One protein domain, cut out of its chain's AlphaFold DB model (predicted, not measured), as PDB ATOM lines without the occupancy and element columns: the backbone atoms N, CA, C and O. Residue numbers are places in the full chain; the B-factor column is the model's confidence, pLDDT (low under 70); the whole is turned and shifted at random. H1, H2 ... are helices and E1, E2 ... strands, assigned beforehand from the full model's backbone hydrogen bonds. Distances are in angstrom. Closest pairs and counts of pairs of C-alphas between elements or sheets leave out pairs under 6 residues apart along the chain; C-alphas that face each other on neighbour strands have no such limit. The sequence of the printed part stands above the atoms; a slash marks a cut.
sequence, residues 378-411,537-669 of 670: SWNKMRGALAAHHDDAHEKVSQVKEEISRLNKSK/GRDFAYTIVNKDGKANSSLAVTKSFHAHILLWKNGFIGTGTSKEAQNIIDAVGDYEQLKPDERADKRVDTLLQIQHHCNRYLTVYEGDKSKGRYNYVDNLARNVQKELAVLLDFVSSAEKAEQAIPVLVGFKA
ATOM      1  N   SER A 378      30.588 -25.838 -41.883       74.69
ATOM      2  CA  SER A 378      31.789 -25.358 -42.580       74.69
ATOM      3  C   SER A 378      33.036 -25.541 -41.728       74.69
ATOM      4  O   SER A 378      32.973 -25.437 -40.506       74.69
ATOM      5  N   TRP A 379      34.207 -25.659 -42.359       73.06
ATOM      6  CA  TRP A 379      35.481 -25.695 -41.629       73.06
ATOM      7  C   TRP A 379      35.771 -24.460 -40.775       73.06
ATOM      8  O   TRP A 379      36.620 -24.516 -39.889       73.06
ATOM      9  N   ASN A 380      35.148 -23.318 -41.068       71.06
ATOM     10  CA  ASN A 380      35.294 -22.140 -40.218       71.06
ATOM     11  C   ASN A 380      34.514 -22.324 -38.912       71.06
ATOM     12  O   ASN A 380      35.074 -22.077 -37.854       71.06
ATOM     13  N   LYS A 381      33.287 -22.853 -38.985       74.12
ATOM     14  CA  LYS A 381      32.483 -23.186 -37.800       74.12
ATOM     15  C   LYS A 381      33.044 -24.370 -37.030       74.12
ATOM     16  O   LYS A 381      33.082 -24.320 -35.815       74.12
ATOM     17  N   MET A 382      33.550 -25.381 -37.734       74.19
ATOM     18  CA  MET A 382      34.262 -26.501 -37.125       74.19
ATOM     19  C   MET A 382      35.467 -26.018 -36.316       74.19
ATOM     20  O   MET A 382      35.642 -26.413 -35.172       74.19
ATOM     21  N   ARG A 383      36.272 -25.109 -36.881       71.94
ATOM     22  CA  ARG A 383      37.403 -24.511 -36.164       71.94
ATOM     23  C   ARG A 383      36.952 -23.758 -34.919       71.94
ATOM     24  O   ARG A 383      37.596 -23.893 -33.891       71.94
ATOM     25  N   GLY A 384      35.879 -22.987 -35.034       67.69
ATOM     26  CA  GLY A 384      35.319 -22.252 -33.912       67.69
ATOM     27  C   GLY A 384      34.817 -23.154 -32.787       67.69
ATOM     28  O   GLY A 384      35.259 -23.060 -31.645       67.69
ATOM     29  N   ALA A 385      34.020 -24.155 -33.151       71.19
ATOM     30  CA  ALA A 385      33.482 -25.138 -32.225       71.19
ATOM     31  C   ALA A 385      34.581 -25.975 -31.532       71.19
ATOM     32  O   ALA A 385      34.442 -26.323 -30.361       71.19
ATOM     33  N   LEU A 386      35.689 -26.264 -32.228       69.94
ATOM     34  CA  LEU A 386      36.868 -26.933 -31.658       69.94
ATOM     35  C   LEU A 386      37.723 -26.011 -30.784       69.94
ATOM     36  O   LEU A 386      38.369 -26.492 -29.855       69.94
ATOM     37  N   ALA A 387      37.735 -24.703 -31.059       67.56
ATOM     38  CA  ALA A 387      38.516 -23.735 -30.294       67.56
ATOM     39  C   ALA A 387      38.079 -23.684 -28.819       67.56
ATOM     40  O   ALA A 387      38.877 -23.336 -27.962       67.56
ATOM     41  N   ALA A 388      36.854 -24.117 -28.502       63.84
ATOM     42  CA  ALA A 388      36.369 -24.301 -27.133       63.84
ATOM     43  C   ALA A 388      37.232 -25.257 -26.281       63.84
ATOM     44  O   ALA A 388      37.256 -25.142 -25.055       63.84
ATOM     45  N   HIS A 389      37.900 -26.222 -26.923       64.56
ATOM     46  CA  HIS A 389      38.510 -27.374 -26.251       64.56
ATOM     47  C   HIS A 389      39.949 -27.675 -26.691       64.56
ATOM     48  O   HIS A 389      40.640 -28.439 -26.018       64.56
ATOM     49  N   HIS A 390      40.408 -27.096 -27.804       65.19
ATOM     50  CA  HIS A 390      41.710 -27.393 -28.392       65.19
ATOM     51  C   HIS A 390      42.502 -26.127 -28.698       65.19
ATOM     52  O   HIS A 390      42.083 -25.303 -29.515       65.19
ATOM     53  N   ASP A 391      43.692 -26.028 -28.106       65.19
ATOM     54  CA  ASP A 391      44.590 -24.897 -28.332       65.19
ATOM     55  C   ASP A 391      45.179 -24.881 -29.751       65.19
ATOM     56  O   ASP A 391      45.467 -23.829 -30.318       65.19
ATOM     57  N   ASP A 392      45.251 -26.055 -30.373       65.62
ATOM     58  CA  ASP A 392      45.736 -26.306 -31.725       65.62
ATOM     59  C   ASP A 392      44.597 -26.479 -32.750       65.62
ATOM     60  O   ASP A 392      44.827 -26.955 -33.863       65.62
ATOM     61  N   ALA A 393      43.361 -26.059 -32.436       67.25
ATOM     62  CA  ALA A 393      42.194 -26.222 -33.318       67.25
ATOM     63  C   ALA A 393      42.441 -25.725 -34.758       67.25
ATOM     64  O   ALA A 393      41.985 -26.332 -35.732       67.25
ATOM     65  N   HIS A 394      43.183 -24.622 -34.915       66.44
ATOM     66  CA  HIS A 394      43.578 -24.112 -36.228       66.44
ATOM     67  C   HIS A 394      44.496 -25.087 -36.976       66.44
ATOM     68  O   HIS A 394      44.314 -25.298 -38.177       66.44
ATOM     69  N   GLU A 395      45.488 -25.646 -36.290       66.81
ATOM     70  CA  GLU A 395      46.447 -26.582 -36.864       66.81
ATOM     71  C   GLU A 395      45.769 -27.900 -37.231       66.81
ATOM     72  O   GLU A 395      45.858 -28.301 -38.389       66.81
ATOM     73  N   LYS A 396      44.960 -28.474 -36.331       68.50
ATOM     74  CA  LYS A 396      44.147 -29.670 -36.610       68.50
ATOM     75  C   LYS A 396      43.268 -29.492 -37.845       68.50
ATOM     76  O   LYS A 396      43.309 -30.304 -38.763       68.50
ATOM     77  N   VAL A 397      42.515 -28.389 -37.934       71.06
ATOM     78  CA  VAL A 397      41.675 -28.101 -39.114       71.06
ATOM     79  C   VAL A 397      42.517 -27.872 -40.373       71.06
ATOM     80  O   VAL A 397      42.062 -28.168 -41.477       71.06
ATOM     81  N   SER A 398      43.726 -27.325 -40.249       66.81
ATOM     82  CA  SER A 398      44.613 -27.107 -41.396       66.81
ATOM     83  C   SER A 398      45.194 -28.423 -41.915       66.81
ATOM     84  O   SER A 398      45.108 -28.667 -43.115       66.81
ATOM     85  N   GLN A 399      45.679 -29.295 -41.027       66.44
ATOM     86  CA  GLN A 399      46.154 -30.640 -41.364       66.44
ATOM     87  C   GLN A 399      45.045 -31.467 -42.019       66.44
ATOM     88  O   GLN A 399      45.246 -32.038 -43.085       66.44
ATOM     89  N   VAL A 400      43.832 -31.425 -41.464       68.06
ATOM     90  CA  VAL A 400      42.651 -32.062 -42.058       68.06
ATOM     91  C   VAL A 400      42.334 -31.518 -43.443       68.06
ATOM     92  O   VAL A 400      42.056 -32.274 -44.365       68.06
ATOM     93  N   LYS A 401      42.360 -30.195 -43.632       66.50
ATOM     94  CA  LYS A 401      42.133 -29.615 -44.961       66.50
ATOM     95  C   LYS A 401      43.182 -30.074 -45.959       66.50
ATOM     96  O   LYS A 401      42.850 -30.252 -47.129       66.50
ATOM     97  N   GLU A 402      44.425 -30.242 -45.526       63.03
ATOM     98  CA  GLU A 402      45.477 -30.808 -46.361       63.03
ATOM     99  C   GLU A 402      45.232 -32.284 -46.661       63.03
ATOM    100  O   GLU A 402      45.404 -32.684 -47.808       63.03
ATOM    101  N   GLU A 403      44.790 -33.073 -45.684       60.78
ATOM    102  CA  GLU A 403      44.423 -34.479 -45.853       60.78
ATOM    103  C   GLU A 403      43.236 -34.640 -46.808       60.78
ATOM    104  O   GLU A 403      43.329 -35.388 -47.771       60.78
ATOM    105  N   ILE A 404      42.184 -33.834 -46.666       60.25
ATOM    106  CA  ILE A 404      41.066 -33.744 -47.617       60.25
ATOM    107  C   ILE A 404      41.555 -33.318 -48.990       60.25
ATOM    108  O   ILE A 404      41.154 -33.883 -50.002       60.25
ATOM    109  N   SER A 405      42.444 -32.326 -49.045       58.41
ATOM    110  CA  SER A 405      43.050 -31.922 -50.309       58.41
ATOM    111  C   SER A 405      43.851 -33.071 -50.911       58.41
ATOM    112  O   SER A 405      43.924 -33.139 -52.124       58.41
ATOM    113  N   ARG A 406      44.445 -33.970 -50.115       57.16
ATOM    114  CA  ARG A 406      45.119 -35.190 -50.592       57.16
ATOM    115  C   ARG A 406      44.117 -36.245 -51.064       57.16
ATOM    116  O   ARG A 406      44.301 -36.758 -52.160       57.16
ATOM    117  N   LEU A 407      43.036 -36.480 -50.319       53.75
ATOM    118  CA  LEU A 407      41.919 -37.352 -50.714       53.75
ATOM    119  C   LEU A 407      41.258 -36.881 -52.023       53.75
ATOM    120  O   LEU A 407      40.827 -37.699 -52.826       53.75
ATOM    121  N   ASN A 408      41.245 -35.568 -52.267       52.09
ATOM    122  CA  ASN A 408      40.753 -34.946 -53.499       52.09
ATOM    123  C   ASN A 408      41.833 -34.654 -54.546       52.09
ATOM    124  O   ASN A 408      41.514 -34.213 -55.647       52.09
ATOM    125  N   LYS A 409      43.111 -34.890 -54.231       45.12
ATOM    126  CA  LYS A 409      44.240 -34.770 -55.170       45.12
ATOM    127  C   LYS A 409      44.384 -35.990 -56.072       45.12
ATOM    128  O   LYS A 409      45.333 -36.014 -56.856       45.12
ATOM    129  N   SER A 410      43.425 -36.916 -56.084       40.38
ATOM    130  CA  SER A 410      43.069 -37.589 -57.336       40.38
ATOM    131  C   SER A 410      42.524 -36.520 -58.292       40.38
ATOM    132  O   SER A 410      41.328 -36.378 -58.513       40.38
ATOM    133  N   LYS A 411      43.411 -35.665 -58.808       40.38
ATOM    134  CA  LYS A 411      43.060 -34.723 -59.861       40.38
ATOM    135  C   LYS A 411      42.411 -35.543 -60.984       40.38
ATOM    136  O   LYS A 411      42.979 -36.573 -61.332       40.38
ATOM    137  N   GLY A 537      32.331 -26.772 -57.377       49.09
ATOM    138  CA  GLY A 537      33.134 -25.960 -56.462       49.09
ATOM    139  C   GLY A 537      32.954 -26.252 -54.968       49.09
ATOM    140  O   GLY A 537      33.560 -25.549 -54.152       49.09
ATOM    141  N   ARG A 538      32.165 -27.267 -54.576       59.16
ATOM    142  CA  ARG A 538      32.054 -27.735 -53.183       59.16
ATOM    143  C   ARG A 538      31.923 -29.249 -53.062       59.16
ATOM    144  O   ARG A 538      31.172 -29.868 -53.803       59.16
ATOM    145  N   ASP A 539      32.600 -29.794 -52.060       68.69
ATOM    146  CA  ASP A 539      32.622 -31.215 -51.716       68.69
ATOM    147  C   ASP A 539      32.456 -31.385 -50.190       68.69
ATOM    148  O   ASP A 539      32.507 -30.394 -49.447       68.69
ATOM    149  N   PHE A 540      32.180 -32.602 -49.721       76.31
ATOM    150  CA  PHE A 540      31.844 -32.882 -48.322       76.31
ATOM    151  C   PHE A 540      32.703 -34.003 -47.756       76.31
ATOM    152  O   PHE A 540      33.155 -34.903 -48.459       76.31
ATOM    153  N   ALA A 541      32.936 -33.935 -46.454       75.81
ATOM    154  CA  ALA A 541      33.664 -34.953 -45.725       75.81
ATOM    155  C   ALA A 541      33.037 -35.157 -44.350       75.81
ATOM    156  O   ALA A 541      32.583 -34.193 -43.726       75.81
ATOM    157  N   TYR A 542      33.036 -36.397 -43.875       78.69
ATOM    158  CA  TYR A 542      32.762 -36.673 -42.475       78.69
ATOM    159  C   TYR A 542      34.026 -36.441 -41.665       78.69
ATOM    160  O   TYR A 542      35.124 -36.802 -42.081       78.69
ATOM    161  N   THR A 543      33.855 -35.840 -40.500       78.31
ATOM    162  CA  THR A 543      34.869 -35.764 -39.452       78.31
ATOM    163  C   THR A 543      34.239 -36.121 -38.116       78.31
ATOM    164  O   THR A 543      33.036 -36.346 -38.052       78.31
ATOM    165  N   ILE A 544      35.021 -36.188 -37.045       77.06
ATOM    166  CA  ILE A 544      34.516 -36.544 -35.720       77.06
ATOM    167  C   ILE A 544      34.814 -35.444 -34.728       77.06
ATOM    168  O   ILE A 544      35.925 -34.920 -34.665       77.06
ATOM    169  N   VAL A 545      33.806 -35.149 -33.914       69.62
ATOM    170  CA  VAL A 545      33.950 -34.329 -32.718       69.62
ATOM    171  C   VAL A 545      33.554 -35.173 -31.518       69.62
ATOM    172  O   VAL A 545      32.456 -35.730 -31.481       69.62
ATOM    173  N   ASN A 546      34.442 -35.267 -30.529       65.00
ATOM    174  CA  ASN A 546      34.091 -35.877 -29.250       65.00
ATOM    175  C   ASN A 546      33.240 -34.903 -28.437       65.00
ATOM    176  O   ASN A 546      33.622 -33.741 -28.271       65.00
ATOM    177  N   LYS A 547      32.122 -35.391 -27.885       53.97
ATOM    178  CA  LYS A 547      31.227 -34.603 -27.016       53.97
ATOM    179  C   LYS A 547      31.935 -33.983 -25.808       53.97
ATOM    180  O   LYS A 547      31.572 -32.886 -25.401       53.97
ATOM    181  N   ASP A 548      32.964 -34.648 -25.291       52.22
ATOM    182  CA  ASP A 548      33.686 -34.209 -24.095       52.22
ATOM    183  C   ASP A 548      34.868 -33.268 -24.405       52.22
ATOM    184  O   ASP A 548      35.640 -32.924 -23.509       52.22
ATOM    185  N   GLY A 549      35.074 -32.879 -25.675       49.22
ATOM    186  CA  GLY A 549      36.177 -31.995 -26.089       49.22
ATOM    187  C   GLY A 549      37.582 -32.593 -25.920       49.22
ATOM    188  O   GLY A 549      38.580 -31.971 -26.271       49.22
ATOM    189  N   LYS A 550      37.689 -33.819 -25.401       47.97
ATOM    190  CA  LYS A 550      38.936 -34.578 -25.295       47.97
ATOM    191  C   LYS A 550      39.060 -35.473 -26.519       47.97
ATOM    192  O   LYS A 550      38.445 -36.533 -26.577       47.97
ATOM    193  N   ALA A 551      39.825 -35.046 -27.515       45.81
ATOM    194  CA  ALA A 551      40.109 -35.841 -28.705       45.81
ATOM    195  C   ALA A 551      41.579 -35.732 -29.125       45.81
ATOM    196  O   ALA A 551      42.206 -34.681 -28.962       45.81
ATOM    197  N   ASN A 552      42.060 -36.855 -29.669       50.12
ATOM    198  CA  ASN A 552      43.399 -37.187 -30.162       50.12
ATOM    199  C   ASN A 552      44.117 -36.085 -30.968       50.12
ATOM    200  O   ASN A 552      43.539 -35.079 -31.387       50.12
ATOM    201  N   SER A 553      45.410 -36.313 -31.208       51.12
ATOM    202  CA  SER A 553      46.325 -35.432 -31.948       51.12
ATOM    203  C   SER A 553      45.864 -35.071 -33.368       51.12
ATOM    204  O   SER A 553      46.264 -34.027 -33.868       51.12
ATOM    205  N   SER A 554      44.993 -35.864 -34.004       57.44
ATOM    206  CA  SER A 554      44.403 -35.564 -35.317       57.44
ATOM    207  C   SER A 554      42.897 -35.851 -35.354       57.44
ATOM    208  O   SER A 554      42.395 -36.740 -34.664       57.44
ATOM    209  N   LEU A 555      42.164 -35.072 -36.153       68.25
ATOM    210  CA  LEU A 555      40.744 -35.297 -36.441       68.25
ATOM    211  C   LEU A 555      40.641 -36.290 -37.603       68.25
ATOM    212  O   LEU A 555      41.156 -36.012 -38.683       68.25
ATOM    213  N   ALA A 556      39.962 -37.419 -37.401       71.56
ATOM    214  CA  ALA A 556      39.705 -38.374 -38.475       71.56
ATOM    215  C   ALA A 556      38.809 -37.746 -39.549       71.56
ATOM    216  O   ALA A 556      37.870 -37.013 -39.211       71.56
ATOM    217  N   VAL A 557      39.082 -38.050 -40.821       71.62
ATOM    218  CA  VAL A 557      38.282 -37.576 -41.952       71.62
ATOM    219  C   VAL A 557      38.114 -38.631 -43.037       71.62
ATOM    220  O   VAL A 557      39.059 -39.326 -43.388       71.62
ATOM    221  N   THR A 558      36.916 -38.687 -43.621       73.38
ATOM    222  CA  THR A 558      36.643 -39.435 -44.855       73.38
ATOM    223  C   THR A 558      35.810 -38.612 -45.839       73.38
ATOM    224  O   THR A 558      35.022 -37.752 -45.435       73.38
ATOM    225  N   LYS A 559      35.976 -38.859 -47.142       74.75
ATOM    226  CA  LYS A 559      35.222 -38.184 -48.211       74.75
ATOM    227  C   LYS A 559      33.775 -38.672 -48.233       74.75
ATOM    228  O   LYS A 559      33.543 -39.869 -48.152       74.75
ATOM    229  N   SER A 560      32.823 -37.760 -48.399       77.88
ATOM    230  CA  SER A 560      31.389 -38.057 -48.452       77.88
ATOM    231  C   SER A 560      30.821 -37.842 -49.861       77.88
ATOM    232  O   SER A 560      31.237 -36.949 -50.595       77.88
ATOM    233  N   PHE A 561      29.823 -38.645 -50.226       76.38
ATOM    234  CA  PHE A 561      29.011 -38.529 -51.439       76.38
ATOM    235  C   PHE A 561      27.754 -37.668 -51.230       76.38
ATOM    236  O   PHE A 561      26.902 -37.591 -52.117       76.38
ATOM    237  N   HIS A 562      27.641 -36.969 -50.096       80.25
ATOM    238  CA  HIS A 562      26.489 -36.149 -49.726       80.25
ATOM    239  C   HIS A 562      26.038 -35.173 -50.822       80.25
ATOM    240  O   HIS A 562      24.844 -35.041 -51.086       80.25
ATOM    241  N   ALA A 563      26.983 -34.532 -51.516       70.44
ATOM    242  CA  ALA A 563      26.677 -33.583 -52.585       70.44
ATOM    243  C   ALA A 563      25.828 -34.196 -53.714       70.44
ATOM    244  O   ALA A 563      24.966 -33.523 -54.278       70.44
ATOM    245  N   HIS A 564      26.052 -35.474 -54.033       69.25
ATOM    246  CA  HIS A 564      25.325 -36.181 -55.087       69.25
ATOM    247  C   HIS A 564      23.866 -36.428 -54.741       69.25
ATOM    248  O   HIS A 564      23.025 -36.470 -55.635       69.25
ATOM    249  N   ILE A 565      23.581 -36.593 -53.452       75.88
ATOM    250  CA  ILE A 565      22.231 -36.804 -52.941       75.88
ATOM    251  C   ILE A 565      21.482 -35.468 -52.963       75.88
ATOM    252  O   ILE A 565      20.385 -35.396 -53.503       75.88
ATOM    253  N   LEU A 566      22.120 -34.387 -52.496       72.06
ATOM    254  CA  LEU A 566      21.522 -33.045 -52.478       72.06
ATOM    255  C   LEU A 566      21.218 -32.488 -53.873       72.06
ATOM    256  O   LEU A 566      20.185 -31.869 -54.107       72.06
ATOM    257  N   LEU A 567      22.137 -32.663 -54.828       62.31
ATOM    258  CA  LEU A 567      21.939 -32.128 -56.178       62.31
ATOM    259  C   LEU A 567      21.009 -32.981 -57.029       62.31
ATOM    260  O   LEU A 567      20.622 -32.550 -58.118       62.31
ATOM    261  N   TRP A 568      20.632 -34.164 -56.544       67.94
ATOM    262  CA  TRP A 568      19.795 -35.075 -57.295       67.94
ATOM    263  C   TRP A 568      18.458 -34.431 -57.669       67.94
ATOM    264  O   TRP A 568      18.067 -34.482 -58.830       67.94
ATOM    265  N   LYS A 569      17.786 -33.717 -56.764       61.16
ATOM    266  CA  LYS A 569      16.471 -33.130 -57.073       61.16
ATOM    267  C   LYS A 569      16.506 -32.136 -58.253       61.16
ATOM    268  O   LYS A 569      15.539 -32.036 -58.999       61.16
ATOM    269  N   ASN A 570      17.642 -31.476 -58.505       54.38
ATOM    270  CA  ASN A 570      17.765 -30.416 -59.519       54.38
ATOM    271  C   ASN A 570      17.804 -30.923 -60.968       54.38
ATOM    272  O   ASN A 570      17.361 -30.230 -61.880       54.38
ATOM    273  N   GLY A 571      18.341 -32.121 -61.207       50.31
ATOM    274  CA  GLY A 571      18.311 -32.738 -62.537       50.31
ATOM    275  C   GLY A 571      17.017 -33.508 -62.810       50.31
ATOM    276  O   GLY A 571      16.823 -33.972 -63.935       50.31
ATOM    277  N   PHE A 572      16.120 -33.623 -61.821       55.31
ATOM    278  CA  PHE A 572      14.850 -34.345 -61.889       55.31
ATOM    279  C   PHE A 572      13.676 -33.420 -62.287       55.31
ATOM    280  O   PHE A 572      12.899 -32.990 -61.448       55.31
ATOM    281  N   ILE A 573      13.537 -33.082 -63.578       43.56
ATOM    282  CA  ILE A 573      12.471 -32.195 -64.106       43.56
ATOM    283  C   ILE A 573      11.228 -32.957 -64.637       43.56
ATOM    284  O   ILE A 573      11.273 -33.735 -65.589       43.56
ATOM    285  N   GLY A 574      10.054 -32.710 -64.075       44.12
ATOM    286  CA  GLY A 574       8.811 -33.305 -64.574       44.12
ATOM    287  C   GLY A 574       7.758 -33.291 -63.489       44.12
ATOM    288  O   GLY A 574       7.639 -34.253 -62.742       44.12
ATOM    289  N   THR A 575       7.028 -32.184 -63.407       35.66
ATOM    290  CA  THR A 575       6.035 -31.796 -62.387       35.66
ATOM    291  C   THR A 575       4.739 -32.629 -62.421       35.66
ATOM    292  O   THR A 575       3.657 -32.125 -62.159       35.66
ATOM    293  N   GLY A 576       4.842 -33.913 -62.772       50.22
ATOM    294  CA  GLY A 576       3.769 -34.913 -62.734       50.22
ATOM    295  C   GLY A 576       4.297 -36.227 -62.153       50.22
ATOM    296  O   GLY A 576       4.160 -37.287 -62.764       50.22
ATOM    297  N   THR A 577       5.027 -36.132 -61.040       56.72
ATOM    298  CA  THR A 577       5.776 -37.220 -60.409       56.72
ATOM    299  C   THR A 577       4.839 -38.314 -59.912       56.72
ATOM    300  O   THR A 577       3.888 -38.067 -59.177       56.72
ATOM    301  N   SER A 578       5.097 -39.561 -60.313       67.69
ATOM    302  CA  SER A 578       4.396 -40.711 -59.741       67.69
ATOM    303  C   SER A 578       4.552 -40.740 -58.219       67.69
ATOM    304  O   SER A 578       5.516 -40.195 -57.672       67.69
ATOM    305  N   LYS A 579       3.635 -41.422 -57.525       76.50
ATOM    306  CA  LYS A 579       3.700 -41.603 -56.065       76.50
ATOM    307  C   LYS A 579       5.079 -42.107 -55.620       76.50
ATOM    308  O   LYS A 579       5.595 -41.697 -54.589       76.50
ATOM    309  N   GLU A 580       5.694 -42.975 -56.416       78.94
ATOM    310  CA  GLU A 580       7.033 -43.508 -56.196       78.94
ATOM    311  C   GLU A 580       8.118 -42.424 -56.279       78.94
ATOM    312  O   GLU A 580       9.008 -42.416 -55.433       78.94
ATOM    313  N   ALA A 581       8.051 -41.506 -57.248       74.50
ATOM    314  CA  ALA A 581       8.996 -40.392 -57.353       74.50
ATOM    315  C   ALA A 581       8.826 -39.385 -56.208       74.50
ATOM    316  O   ALA A 581       9.828 -38.906 -55.677       74.50
ATOM    317  N   GLN A 582       7.586 -39.097 -55.800       78.12
ATOM    318  CA  GLN A 582       7.328 -38.183 -54.686       78.12
ATOM    319  C   GLN A 582       7.910 -38.714 -53.372       78.12
ATOM    320  O   GLN A 582       8.595 -37.976 -52.679       78.12
ATOM    321  N   ASN A 583       7.768 -40.014 -53.090       85.38
ATOM    322  CA  ASN A 583       8.375 -40.612 -51.894       85.38
ATOM    323  C   ASN A 583       9.909 -40.473 -51.873       85.38
ATOM    324  O   ASN A 583      10.498 -40.335 -50.806       85.38
ATOM    325  N   ILE A 584      10.571 -40.519 -53.039       83.31
ATOM    326  CA  ILE A 584      12.020 -40.276 -53.124       83.31
ATOM    327  C   ILE A 584      12.323 -38.806 -52.824       83.31
ATOM    328  O   ILE A 584      13.250 -38.523 -52.072       83.31
ATOM    329  N   ILE A 585      11.549 -37.875 -53.393       79.00
ATOM    330  CA  ILE A 585      11.710 -36.435 -53.151       79.00
ATOM    331  C   ILE A 585      11.534 -36.108 -51.668       79.00
ATOM    332  O   ILE A 585      12.352 -35.371 -51.120       79.00
ATOM    333  N   ASP A 586      10.511 -36.669 -51.027       83.62
ATOM    334  CA  ASP A 586      10.227 -36.455 -49.611       83.62
ATOM    335  C   ASP A 586      11.361 -37.020 -48.744       83.62
ATOM    336  O   ASP A 586      11.900 -36.306 -47.904       83.62
ATOM    337  N   ALA A 587      11.824 -38.244 -49.024       87.81
ATOM    338  CA  ALA A 587      12.935 -38.857 -48.292       87.81
ATOM    339  C   ALA A 587      14.272 -38.109 -48.474       87.81
ATOM    340  O   ALA A 587      15.051 -37.978 -47.528       87.81
ATOM    341  N   VAL A 588      14.551 -37.588 -49.676       84.62
ATOM    342  CA  VAL A 588      15.706 -36.704 -49.910       84.62
ATOM    343  C   VAL A 588      15.530 -35.388 -49.148       84.62
ATOM    344  O   VAL A 588      16.486 -34.912 -48.541       84.62
ATOM    345  N   GLY A 589      14.314 -34.838 -49.107       81.44
ATOM    346  CA  GLY A 589      13.976 -33.663 -48.304       81.44
ATOM    347  C   GLY A 589      14.225 -33.877 -46.809       81.44
ATOM    348  O   GLY A 589      14.855 -33.038 -46.171       81.44
ATOM    349  N   ASP A 590      13.826 -35.020 -46.255       84.31
ATOM    350  CA  ASP A 590      14.086 -35.367 -44.852       84.31
ATOM    351  C   ASP A 590      15.591 -35.475 -44.559       84.31
ATOM    352  O   ASP A 590      16.073 -34.990 -43.530       84.31
ATOM    353  N   TYR A 591      16.360 -36.044 -45.491       86.25
ATOM    354  CA  TYR A 591      17.821 -36.105 -45.400       86.25
ATOM    355  C   TYR A 591      18.485 -34.715 -45.456       86.25
ATOM    356  O   TYR A 591      19.458 -34.455 -44.740       86.25
ATOM    357  N   GLU A 592      17.952 -33.796 -46.264       80.94
ATOM    358  CA  GLU A 592      18.412 -32.402 -46.361       80.94
ATOM    359  C   GLU A 592      18.235 -31.617 -45.053       80.94
ATOM    360  O   GLU A 592      19.028 -30.713 -44.768       80.94
ATOM    361  N   GLN A 593      17.221 -31.972 -44.256       81.12
ATOM    362  CA  GLN A 593      16.881 -31.318 -42.988       81.12
ATOM    363  C   GLN A 593      17.686 -31.826 -41.783       81.12
ATOM    364  O   GLN A 593      17.567 -31.268 -40.688       81.12
ATOM    365  N   LEU A 594      18.502 -32.875 -41.943       83.38
ATOM    366  CA  LEU A 594      19.342 -33.363 -40.848       83.38
ATOM    367  C   LEU A 594      20.311 -32.282 -40.368       83.38
ATOM    368  O   LEU A 594      20.706 -31.396 -41.119       83.38
ATOM    369  N   LYS A 595      20.730 -32.361 -39.105       84.88
ATOM    370  CA  LYS A 595      21.769 -31.473 -38.574       84.88
ATOM    371  C   LYS A 595      23.167 -31.938 -39.003       84.88
ATOM    372  O   LYS A 595      23.372 -33.135 -39.211       84.88
ATOM    373  N   PRO A 596      24.160 -31.036 -39.095       84.00
ATOM    374  CA  PRO A 596      25.544 -31.390 -39.398       84.00
ATOM    375  C   PRO A 596      26.133 -32.470 -38.491       84.00
ATOM    376  O   PRO A 596      26.854 -33.329 -38.986       84.00
ATOM    377  N   ASP A 597      25.806 -32.437 -37.201       82.75
ATOM    378  CA  ASP A 597      26.238 -33.384 -36.167       82.75
ATOM    379  C   ASP A 597      25.126 -34.374 -35.767       82.75
ATOM    380  O   ASP A 597      25.095 -34.892 -34.651       82.75
ATOM    381  N   GLU A 598      24.165 -34.616 -36.659       86.25
ATOM    382  CA  GLU A 598      23.123 -35.606 -36.408       86.25
ATOM    383  C   GLU A 598      23.732 -36.993 -36.167       86.25
ATOM    384  O   GLU A 598      24.729 -37.370 -36.794       86.25
ATOM    385  N   ARG A 599      23.117 -37.769 -35.268       82.62
ATOM    386  CA  ARG A 599      23.613 -39.107 -34.936       82.62
ATOM    387  C   ARG A 599      23.720 -39.996 -36.181       82.62
ATOM    388  O   ARG A 599      22.879 -39.941 -37.082       82.62
ATOM    389  N   ALA A 600      24.741 -40.854 -36.178       83.62
ATOM    390  CA  ALA A 600      25.029 -41.779 -37.268       83.62
ATOM    391  C   ALA A 600      23.825 -42.661 -37.629       83.62
ATOM    392  O   ALA A 600      23.493 -42.766 -38.802       83.62
ATOM    393  N   ASP A 601      23.152 -43.235 -36.628       84.19
ATOM    394  CA  ASP A 601      21.982 -44.101 -36.805       84.19
ATOM    395  C   ASP A 601      20.853 -43.391 -37.554       84.19
ATOM    396  O   ASP A 601      20.393 -43.879 -38.579       84.19
ATOM    397  N   LYS A 602      20.489 -42.178 -37.134       87.06
ATOM    398  CA  LYS A 602      19.438 -41.406 -37.803       87.06
ATOM    399  C   LYS A 602      19.811 -41.030 -39.240       87.06
ATOM    400  O   LYS A 602      18.965 -41.049 -40.136       87.06
ATOM    401  N   ARG A 603      21.082 -40.700 -39.488       88.50
ATOM    402  CA  ARG A 603      21.572 -40.422 -40.843       88.50
ATOM    403  C   ARG A 603      21.559 -41.681 -41.716       88.50
ATOM    404  O   ARG A 603      21.127 -41.611 -42.863       88.50
ATOM    405  N   VAL A 604      21.958 -42.827 -41.173       89.75
ATOM    406  CA  VAL A 604      21.858 -44.132 -41.842       89.75
ATOM    407  C   VAL A 604      20.398 -44.471 -42.151       89.75
ATOM    408  O   VAL A 604      20.101 -44.827 -43.287       89.75
ATOM    409  N   ASP A 605      19.476 -44.278 -41.207       90.56
ATOM    410  CA  ASP A 605      18.050 -44.567 -41.389       90.56
ATOM    411  C   ASP A 605      17.441 -43.763 -42.544       90.56
ATOM    412  O   ASP A 605      16.781 -44.325 -43.416       90.56
ATOM    413  N   THR A 606      17.701 -42.454 -42.604       91.00
ATOM    414  CA  THR A 606      17.223 -41.612 -43.722       91.00
ATOM    415  C   THR A 606      17.832 -42.011 -45.071       91.00
ATOM    416  O   THR A 606      17.122 -42.067 -46.074       91.00
ATOM    417  N   LEU A 607      19.120 -42.371 -45.115       92.31
ATOM    418  CA  LEU A 607      19.753 -42.893 -46.331       92.31
ATOM    419  C   LEU A 607      19.131 -44.230 -46.765       92.31
ATOM    420  O   LEU A 607      18.869 -44.434 -47.951       92.31
ATOM    421  N   LEU A 608      18.832 -45.126 -45.821       92.56
ATOM    422  CA  LEU A 608      18.140 -46.386 -46.094       92.56
ATOM    423  C   LEU A 608      16.711 -46.165 -46.603       92.56
ATOM    424  O   LEU A 608      16.266 -46.901 -47.484       92.56
ATOM    425  N   GLN A 609      16.004 -45.141 -46.116       94.75
ATOM    426  CA  GLN A 609      14.690 -44.759 -46.645       94.75
ATOM    427  C   GLN A 609      14.782 -44.290 -48.100       94.75
ATOM    428  O   GLN A 609      14.023 -44.778 -48.942       94.75
ATOM    429  N   ILE A 610      15.752 -43.428 -48.433       92.81
ATOM    430  CA  ILE A 610      15.994 -43.026 -49.827       92.81
ATOM    431  C   ILE A 610      16.282 -44.263 -50.683       92.81
ATOM    432  O   ILE A 610      15.670 -44.440 -51.738       92.81
ATOM    433  N   GLN A 611      17.164 -45.155 -50.216       93.19
ATOM    434  CA  GLN A 611      17.503 -46.389 -50.924       93.19
ATOM    435  C   GLN A 611      16.271 -47.269 -51.167       93.19
ATOM    436  O   GLN A 611      16.080 -47.785 -52.270       93.19
ATOM    437  N   HIS A 612      15.424 -47.434 -50.150       94.31
ATOM    438  CA  HIS A 612      14.197 -48.214 -50.236       94.31
ATOM    439  C   HIS A 612      13.250 -47.651 -51.303       94.31
ATOM    440  O   HIS A 612      12.760 -48.398 -52.157       94.31
ATOM    441  N   HIS A 613      13.030 -46.335 -51.300       92.19
ATOM    442  CA  HIS A 613      12.165 -45.682 -52.279       92.19
ATOM    443  C   HIS A 613      12.745 -45.723 -53.697       92.19
ATOM    444  O   HIS A 613      11.996 -45.982 -54.641       92.19
ATOM    445  N   CYS A 614      14.064 -45.577 -53.853       89.81
ATOM    446  CA  CYS A 614      14.730 -45.752 -55.144       89.81
ATOM    447  C   CYS A 614      14.542 -47.173 -55.682       89.81
ATOM    448  O   CYS A 614      14.120 -47.344 -56.822       89.81
ATOM    449  N   ASN A 615      14.781 -48.199 -54.859       91.75
ATOM    450  CA  ASN A 615      14.612 -49.593 -55.271       91.75
ATOM    451  C   ASN A 615      13.168 -49.874 -55.706       91.75
ATOM    452  O   ASN A 615      12.947 -50.460 -56.761       91.75
ATOM    453  N   ARG A 616      12.181 -49.394 -54.938       89.75
ATOM    454  CA  ARG A 616      10.761 -49.533 -55.289       89.75
ATOM    455  C   ARG A 616      10.438 -48.879 -56.633       89.75
ATOM    456  O   ARG A 616       9.732 -49.478 -57.439       89.75
ATOM    457  N   TYR A 617      10.955 -47.677 -56.882       85.56
ATOM    458  CA  TYR A 617      10.790 -46.990 -58.162       85.56
ATOM    459  C   TYR A 617      11.376 -47.809 -59.316       85.56
ATOM    460  O   TYR A 617      10.701 -48.056 -60.313       85.56
ATOM    461  N   LEU A 618      12.614 -48.281 -59.165       86.00
ATOM    462  CA  LEU A 618      13.301 -49.062 -60.192       86.00
ATOM    463  C   LEU A 618      12.577 -50.380 -60.487       86.00
ATOM    464  O   LEU A 618      12.467 -50.750 -61.649       86.00
ATOM    465  N   THR A 619      12.013 -51.054 -59.483       88.62
ATOM    466  CA  THR A 619      11.206 -52.265 -59.703       88.62
ATOM    467  C   THR A 619       9.920 -51.972 -60.481       88.62
ATOM    468  O   THR A 619       9.575 -52.713 -61.396       88.62
ATOM    469  N   VAL A 620       9.210 -50.885 -60.159       83.19
ATOM    470  CA  VAL A 620       7.947 -50.530 -60.838       83.19
ATOM    471  C   VAL A 620       8.169 -50.182 -62.315       83.19
ATOM    472  O   VAL A 620       7.327 -50.504 -63.152       83.19
ATOM    473  N   TYR A 621       9.299 -49.551 -62.648       77.75
ATOM    474  CA  TYR A 621       9.588 -49.049 -63.998       77.75
ATOM    475  C   TYR A 621      10.639 -49.864 -64.771       77.75
ATOM    476  O   TYR A 621      11.084 -49.439 -65.835       77.75
ATOM    477  N   GLU A 622      11.019 -51.051 -64.289       79.62
ATOM    478  CA  GLU A 622      12.046 -51.910 -64.906       79.62
ATOM    479  C   GLU A 622      11.745 -52.264 -66.372       79.62
ATOM    480  O   GLU A 622      12.650 -52.279 -67.212       79.62
ATOM    481  N   GLY A 623      10.468 -52.497 -66.688       69.50
ATOM    482  CA  GLY A 623       9.996 -52.846 -68.031       69.50
ATOM    483  C   GLY A 623       9.915 -51.672 -69.014       69.50
ATOM    484  O   GLY A 623       9.689 -51.895 -70.199       69.50
ATOM    485  N   ASP A 624      10.106 -50.432 -68.552       63.88
ATOM    486  CA  ASP A 624      10.059 -49.230 -69.389       63.88
ATOM    487  C   ASP A 624      11.129 -48.223 -68.942       63.88
ATOM    488  O   ASP A 624      10.842 -47.141 -68.430       63.88
ATOM    489  N   LYS A 625      12.396 -48.586 -69.183       64.25
ATOM    490  CA  LYS A 625      13.583 -47.763 -68.872       64.25
ATOM    491  C   LYS A 625      13.590 -46.399 -69.582       64.25
ATOM    492  O   LYS A 625      14.402 -45.541 -69.242       64.25
ATOM    493  N   SER A 626      12.709 -46.206 -70.571       52.78
ATOM    494  CA  SER A 626      12.520 -44.944 -71.291       52.78
ATOM    495  C   SER A 626      11.602 -43.963 -70.547       52.78
ATOM    496  O   SER A 626      11.717 -42.750 -70.735       52.78
ATOM    497  N   LYS A 627      10.732 -44.458 -69.652       48.72
ATOM    498  CA  LYS A 627       9.843 -43.642 -68.818       48.72
ATOM    499  C   LYS A 627      10.446 -43.360 -67.442       48.72
ATOM    500  O   LYS A 627      11.251 -44.112 -66.904       48.72
ATOM    501  N   GLY A 628      10.051 -42.229 -66.855       51.66
ATOM    502  CA  GLY A 628      10.298 -41.959 -65.436       51.66
ATOM    503  C   GLY A 628      11.736 -41.600 -65.046       51.66
ATOM    504  O   GLY A 628      12.040 -41.492 -63.865       51.66
ATOM    505  N   ARG A 629      12.643 -41.365 -66.004       66.56
ATOM    506  CA  ARG A 629      14.047 -41.022 -65.690       66.56
ATOM    507  C   ARG A 629      14.718 -42.133 -64.863       66.56
ATOM    508  O   ARG A 629      15.489 -41.848 -63.955       66.56
ATOM    509  N   TYR A 630      14.439 -43.394 -65.198       70.56
ATOM    510  CA  TYR A 630      14.966 -44.600 -64.544       70.56
ATOM    511  C   TYR A 630      16.463 -44.507 -64.195       70.56
ATOM    512  O   TYR A 630      16.848 -44.652 -63.038       70.56
ATOM    513  N   ASN A 631      17.304 -44.149 -65.174       70.12
ATOM    514  CA  ASN A 631      18.755 -44.005 -64.991       70.12
ATOM    515  C   ASN A 631      19.127 -42.942 -63.943       70.12
ATOM    516  O   ASN A 631      20.164 -43.023 -63.293       70.12
ATOM    517  N   TYR A 632      18.280 -41.930 -63.772       70.94
ATOM    518  CA  TYR A 632      18.484 -40.862 -62.807       70.94
ATOM    519  C   TYR A 632      18.221 -41.339 -61.370       70.94
ATOM    520  O   TYR A 632      18.955 -40.965 -60.457       70.94
ATOM    521  N   VAL A 633      17.217 -42.198 -61.170       75.69
ATOM    522  CA  VAL A 633      16.934 -42.843 -59.874       75.69
ATOM    523  C   VAL A 633      17.968 -43.929 -59.558       75.69
ATOM    524  O   VAL A 633      18.428 -44.020 -58.422       75.69
ATOM    525  N   ASP A 634      18.405 -44.698 -60.557       79.81
ATOM    526  CA  ASP A 634      19.483 -45.687 -60.404       79.81
ATOM    527  C   ASP A 634      20.796 -45.017 -59.963       79.81
ATOM    528  O   ASP A 634      21.459 -45.457 -59.022       79.81
ATOM    529  N   ASN A 635      21.124 -43.861 -60.547       77.75
ATOM    530  CA  ASN A 635      22.273 -43.071 -60.111       77.75
ATOM    531  C   ASN A 635      22.150 -42.581 -58.658       77.75
ATOM    532  O   ASN A 635      23.151 -42.588 -57.939       77.75
ATOM    533  N   LEU A 636      20.957 -42.182 -58.196       81.94
ATOM    534  CA  LEU A 636      20.748 -41.838 -56.783       81.94
ATOM    535  C   LEU A 636      20.984 -43.038 -55.876       81.94
ATOM    536  O   LEU A 636      21.750 -42.919 -54.925       81.94
ATOM    537  N   ALA A 637      20.387 -44.187 -56.198       85.44
ATOM    538  CA  ALA A 637      20.546 -45.419 -55.432       85.44
ATOM    539  C   ALA A 637      22.028 -45.792 -55.266       85.44
ATOM    540  O   ALA A 637      22.497 -46.055 -54.160       85.44
ATOM    541  N   ARG A 638      22.815 -45.730 -56.345       82.31
ATOM    542  CA  ARG A 638      24.260 -46.005 -56.283       82.31
ATOM    543  C   ARG A 638      25.014 -45.001 -55.409       82.31
ATOM    544  O   ARG A 638      25.913 -45.392 -54.668       82.31
ATOM    545  N   ASN A 639      24.671 -43.715 -55.475       82.12
ATOM    546  CA  ASN A 639      25.316 -42.687 -54.651       82.12
ATOM    547  C   ASN A 639      24.945 -42.815 -53.167       82.12
ATOM    548  O   ASN A 639      25.808 -42.634 -52.311       82.12
ATOM    549  N   VAL A 640      23.701 -43.189 -52.862       87.31
ATOM    550  CA  VAL A 640      23.240 -43.482 -51.497       87.31
ATOM    551  C   VAL A 640      23.960 -44.703 -50.928       87.31
ATOM    552  O   VAL A 640      24.423 -44.653 -49.794       87.31
ATOM    553  N   GLN A 641      24.147 -45.768 -51.714       87.75
ATOM    554  CA  GLN A 641      24.938 -46.931 -51.293       87.75
ATOM    555  C   GLN A 641      26.394 -46.570 -50.985       87.75
ATOM    556  O   GLN A 641      26.933 -47.018 -49.974       87.75
ATOM    557  N   LYS A 642      27.028 -45.746 -51.829       83.94
ATOM    558  CA  LYS A 642      28.391 -45.256 -51.576       83.94
ATOM    559  C   LYS A 642      28.462 -44.425 -50.295       83.94
ATOM    560  O   LYS A 642      29.369 -44.632 -49.497       83.94
ATOM    561  N   GLU A 643      27.497 -43.533 -50.077       87.38
ATOM    562  CA  GLU A 643      27.417 -42.724 -48.857       87.38
ATOM    563  C   GLU A 643      27.217 -43.583 -47.601       87.38
ATOM    564  O   GLU A 643      27.892 -43.366 -46.599       87.38
ATOM    565  N   LEU A 644      26.337 -44.588 -47.665       87.38
ATOM    566  CA  LEU A 644      26.124 -45.553 -46.584       87.38
ATOM    567  C   LEU A 644      27.401 -46.329 -46.262       87.38
ATOM    568  O   LEU A 644      27.766 -46.431 -45.095       87.38
ATOM    569  N   ALA A 645      28.094 -46.847 -47.278       84.88
ATOM    570  CA  ALA A 645      29.333 -47.599 -47.091       84.88
ATOM    571  C   ALA A 645      30.415 -46.744 -46.415       84.88
ATOM    572  O   ALA A 645      31.024 -47.187 -45.444       84.88
ATOM    573  N   VAL A 646      30.599 -45.502 -46.879       82.56
ATOM    574  CA  VAL A 646      31.529 -44.538 -46.275       82.56
ATOM    575  C   VAL A 646      31.158 -44.249 -44.824       82.56
ATOM    576  O   VAL A 646      32.025 -44.291 -43.957       82.56
ATOM    577  N   LEU A 647      29.891 -43.929 -44.550       84.88
ATOM    578  CA  LEU A 647      29.452 -43.551 -43.209       84.88
ATOM    579  C   LEU A 647      29.592 -44.718 -42.225       84.88
ATOM    580  O   LEU A 647      30.072 -44.519 -41.113       84.88
ATOM    581  N   LEU A 648      29.212 -45.930 -42.634       84.62
ATOM    582  CA  LEU A 648      29.320 -47.125 -41.799       84.62
ATOM    583  C   LEU A 648      30.779 -47.499 -41.528       84.62
ATOM    584  O   LEU A 648      31.119 -47.765 -40.379       84.62
ATOM    585  N   ASP A 649      31.652 -47.469 -42.539       81.19
ATOM    586  CA  ASP A 649      33.091 -47.720 -42.362       81.19
ATOM    587  C   ASP A 649      33.738 -46.667 -41.449       81.19
ATOM    588  O   ASP A 649      34.493 -46.983 -40.526       81.19
ATOM    589  N   PHE A 650      33.371 -45.398 -41.634       77.44
ATOM    590  CA  PHE A 650      33.878 -44.294 -40.828       77.44
ATOM    591  C   PHE A 650      33.451 -44.378 -39.364       77.44
ATOM    592  O   PHE A 650      34.262 -44.155 -38.470       77.44
ATOM    593  N   VAL A 651      32.191 -44.727 -39.102       75.94
ATOM    594  CA  VAL A 651      31.690 -44.887 -37.734       75.94
ATOM    595  C   VAL A 651      32.268 -46.152 -37.100       75.94
ATOM    596  O   VAL A 651      32.736 -46.076 -35.973       75.94
ATOM    597  N   SER A 652      32.369 -47.267 -37.828       73.00
ATOM    598  CA  SER A 652      32.938 -48.528 -37.310       73.00
ATOM    599  C   SER A 652      34.438 -48.423 -37.001       73.00
ATOM    600  O   SER A 652      34.930 -48.972 -36.016       73.00
ATOM    601  N   SER A 653      35.197 -47.695 -37.826       64.69
ATOM    602  CA  SER A 653      36.621 -47.431 -37.577       64.69
ATOM    603  C   SER A 653      36.838 -46.459 -36.413       64.69
ATOM    604  O   SER A 653      37.852 -46.544 -35.710       64.69
ATOM    605  N   ALA A 654      35.866 -45.579 -36.167       55.78
ATOM    606  CA  ALA A 654      35.891 -44.606 -35.089       55.78
ATOM    607  C   ALA A 654      35.187 -45.034 -33.794       55.78
ATOM    608  O   ALA A 654      35.395 -44.393 -32.765       55.78
ATOM    609  N   GLU A 655      34.421 -46.127 -33.805       50.09
ATOM    610  CA  GLU A 655      33.695 -46.704 -32.659       50.09
ATOM    611  C   GLU A 655      34.610 -47.065 -31.476       50.09
ATOM    612  O   GLU A 655      34.142 -47.250 -30.357       50.09
ATOM    613  N   LYS A 656      35.939 -47.050 -31.660       49.03
ATOM    614  CA  LYS A 656      36.914 -47.065 -30.552       49.03
ATOM    615  C   LYS A 656      36.887 -45.799 -29.674       49.03
ATOM    616  O   LYS A 656      37.602 -45.747 -28.675       49.03
ATOM    617  N   ALA A 657      36.081 -44.794 -30.015       51.47
ATOM    618  CA  ALA A 657      35.762 -43.634 -29.192       51.47
ATOM    619  C   ALA A 657      34.235 -43.558 -28.997       51.47
ATOM    620  O   ALA A 657      33.547 -42.898 -29.768       51.47
ATOM    621  N   GLU A 658      33.700 -44.202 -27.954       48.09
ATOM    622  CA  GLU A 658      32.259 -44.331 -27.619       48.09
ATOM    623  C   GLU A 658      31.451 -43.004 -27.518       48.09
ATOM    624  O   GLU A 658      30.256 -43.008 -27.232       48.09
ATOM    625  N   GLN A 659      32.073 -41.847 -27.757       54.09
ATOM    626  CA  GLN A 659      31.481 -40.505 -27.688       54.09
ATOM    627  C   GLN A 659      31.614 -39.684 -28.987       54.09
ATOM    628  O   GLN A 659      31.303 -38.486 -29.000       54.09
ATOM    629  N   ALA A 660      32.104 -40.300 -30.061       61.47
ATOM    630  CA  ALA A 660      32.341 -39.662 -31.346       61.47
ATOM    631  C   ALA A 660      31.027 -39.407 -32.103       61.47
ATOM    632  O   ALA A 660      30.314 -40.344 -32.457       61.47
ATOM    633  N   ILE A 661      30.711 -38.143 -32.394       72.25
ATOM    634  CA  ILE A 661      29.629 -37.803 -33.328       72.25
ATOM    635  C   ILE A 661      30.241 -37.539 -34.708       72.25
ATOM    636  O   ILE A 661      31.123 -36.672 -34.799       72.25
ATOM    637  N   PRO A 662      29.797 -38.223 -35.782       79.50
ATOM    638  CA  PRO A 662      30.192 -37.844 -37.127       79.50
ATOM    639  C   PRO A 662      29.573 -36.488 -37.475       79.50
ATOM    640  O   PRO A 662      28.361 -36.302 -37.438       79.50
ATOM    641  N   VAL A 663      30.422 -35.537 -37.834       82.62
ATOM    642  CA  VAL A 663      30.036 -34.209 -38.296       82.62
ATOM    643  C   VAL A 663      30.299 -34.129 -39.787       82.62
ATOM    644  O   VAL A 663      31.425 -34.327 -40.243       82.62
ATOM    645  N   LEU A 664      29.267 -33.803 -40.555       83.31
ATOM    646  CA  LEU A 664      29.407 -33.572 -41.982       83.31
ATOM    647  C   LEU A 664      29.871 -32.134 -42.240       83.31
ATOM    648  O   LEU A 664      29.220 -31.169 -41.831       83.31
ATOM    649  N   VAL A 665      30.994 -31.975 -42.941       74.38
ATOM    650  CA  VAL A 665      31.619 -30.675 -43.208       74.38
ATOM    651  C   VAL A 665      31.761 -30.445 -44.707       74.38
ATOM    652  O   VAL A 665      32.400 -31.218 -45.417       74.38
ATOM    653  N   GLY A 666      31.206 -29.335 -45.185       74.69
ATOM    654  CA  GLY A 666      31.379 -28.862 -46.551       74.69
ATOM    655  C   GLY A 666      32.650 -28.029 -46.717       74.69
ATOM    656  O   GLY A 666      33.010 -27.197 -45.872       74.69
ATOM    657  N   PHE A 667      33.316 -28.194 -47.853       64.75
ATOM    658  CA  PHE A 667      34.511 -27.442 -48.213       64.75
ATOM    659  C   PHE A 667      34.544 -27.091 -49.690       64.75
ATOM    660  O   PHE A 667      33.791 -27.622 -50.496       64.75
ATOM    661  N   LYS A 668      35.397 -26.125 -50.033       60.97
ATOM    662  CA  LYS A 668      35.606 -25.746 -51.424       60.97
ATOM    663  C   LYS A 668      36.464 -26.825 -52.080       60.97
ATOM    664  O   LYS A 668      37.578 -27.047 -51.606       60.97
ATOM    665  N   ALA A 669      35.944 -27.470 -53.119       52.94
ATOM    666  CA  ALA A 669      36.760 -28.346 -53.950       52.94
ATOM    667  C   ALA A 669      37.892 -27.498 -54.581       52.94
ATOM    668  O   ALA A 669      37.624 -26.340 -54.933       52.94
TER     669      ALA A 669
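AT A GLANCE: This is residues 378 to 411 and 537 to 669 of the 670 residues of an uncharacterized protein of Legionella massiliensis (UniProt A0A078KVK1). What is the main picture? A small three-stranded sheet has the helical hairpin of H1 and H2 on one side; beyond its other side H5, H6 and H7 run up and down side by side, with H6 between the other two and H7 reaching back over the sheet. The short H3 touches both H5 and H7. What is it made of? There are 167 residues printed, with seven named helices and three named strands in the order H1 H2 E1 E2 H3 H4 H5 H6 H7 E3; the class is mostly helix, and the sheet, in the order E2 E1 E3, is antiparallel. How large is it? It is compact, with a radius of gyration of the C-alphas of 17.8 A, yet elongated, spanning 58 by 33 by 24 A.

IN THESE COORDINATES: What comes before the cut? H1 is residues 379 to 387, beginning at C-alpha 379 (35.481, -25.695, -41.629), and H2 is residues 393 to 407, 20.7 A long. What follows it? E1 is residues 539 to 546, 23.0 A; E2 557 to 560; H3 562 to 566; H4 568 to 571; and H5 579 to 592, 19.9 A. H6 is residues 600 to 621, 31.7 A; H7 630 to 654, 36.1 A; and E3 660 to 667, 20.9 A, ending at C-alpha 667 (34.511, -27.442, -48.213).

HOW THE PARTS SIT: How do H1 and H2 sit? They form a hairpin, closest at the C-alphas of Ala 387 and Ala 393, 5.4 A, opposite ways at a steep tilt of 37 degrees, only just. The whole has three layers, helices on both faces of a sheet: H1 and H2 on one, H7 on the other. How are the strands joined? N 541 and O 665 of E1 and E3 are 3.0 A apart, and N 558 and O 542 of E2 and E1 are 3.0 A apart, within hydrogen-bond range. How do the later helices stand? H5 touches H6 at Ala 587 and Ile 610, C-alphas 5.4 A, a shallow tilt of 19 degrees; H6 touches H7 at Gln 611 and Ala 637, 5.5 A, a shallow tilt of 23 degrees. H4 is close to H5 but not clearly touching, C-alphas 569 and 585 being 7.0 A apart. What of the helix backbones? Each O i to N i+4 pair is within range in H1, H2, H3, H5, H6 and H7; H4 is too short for one.

THE WHOLE: Where is the cut? Residues 412 to 536 are not printed, and C-alphas 411 and 537 are 13.7 A apart. Is any link long? Of the links printed whole, none is long. Where is confidence low? The mean pLDDT of the printed part is 71.5; 71 residues are under 70, among them 398 to 411 and 567 to 578.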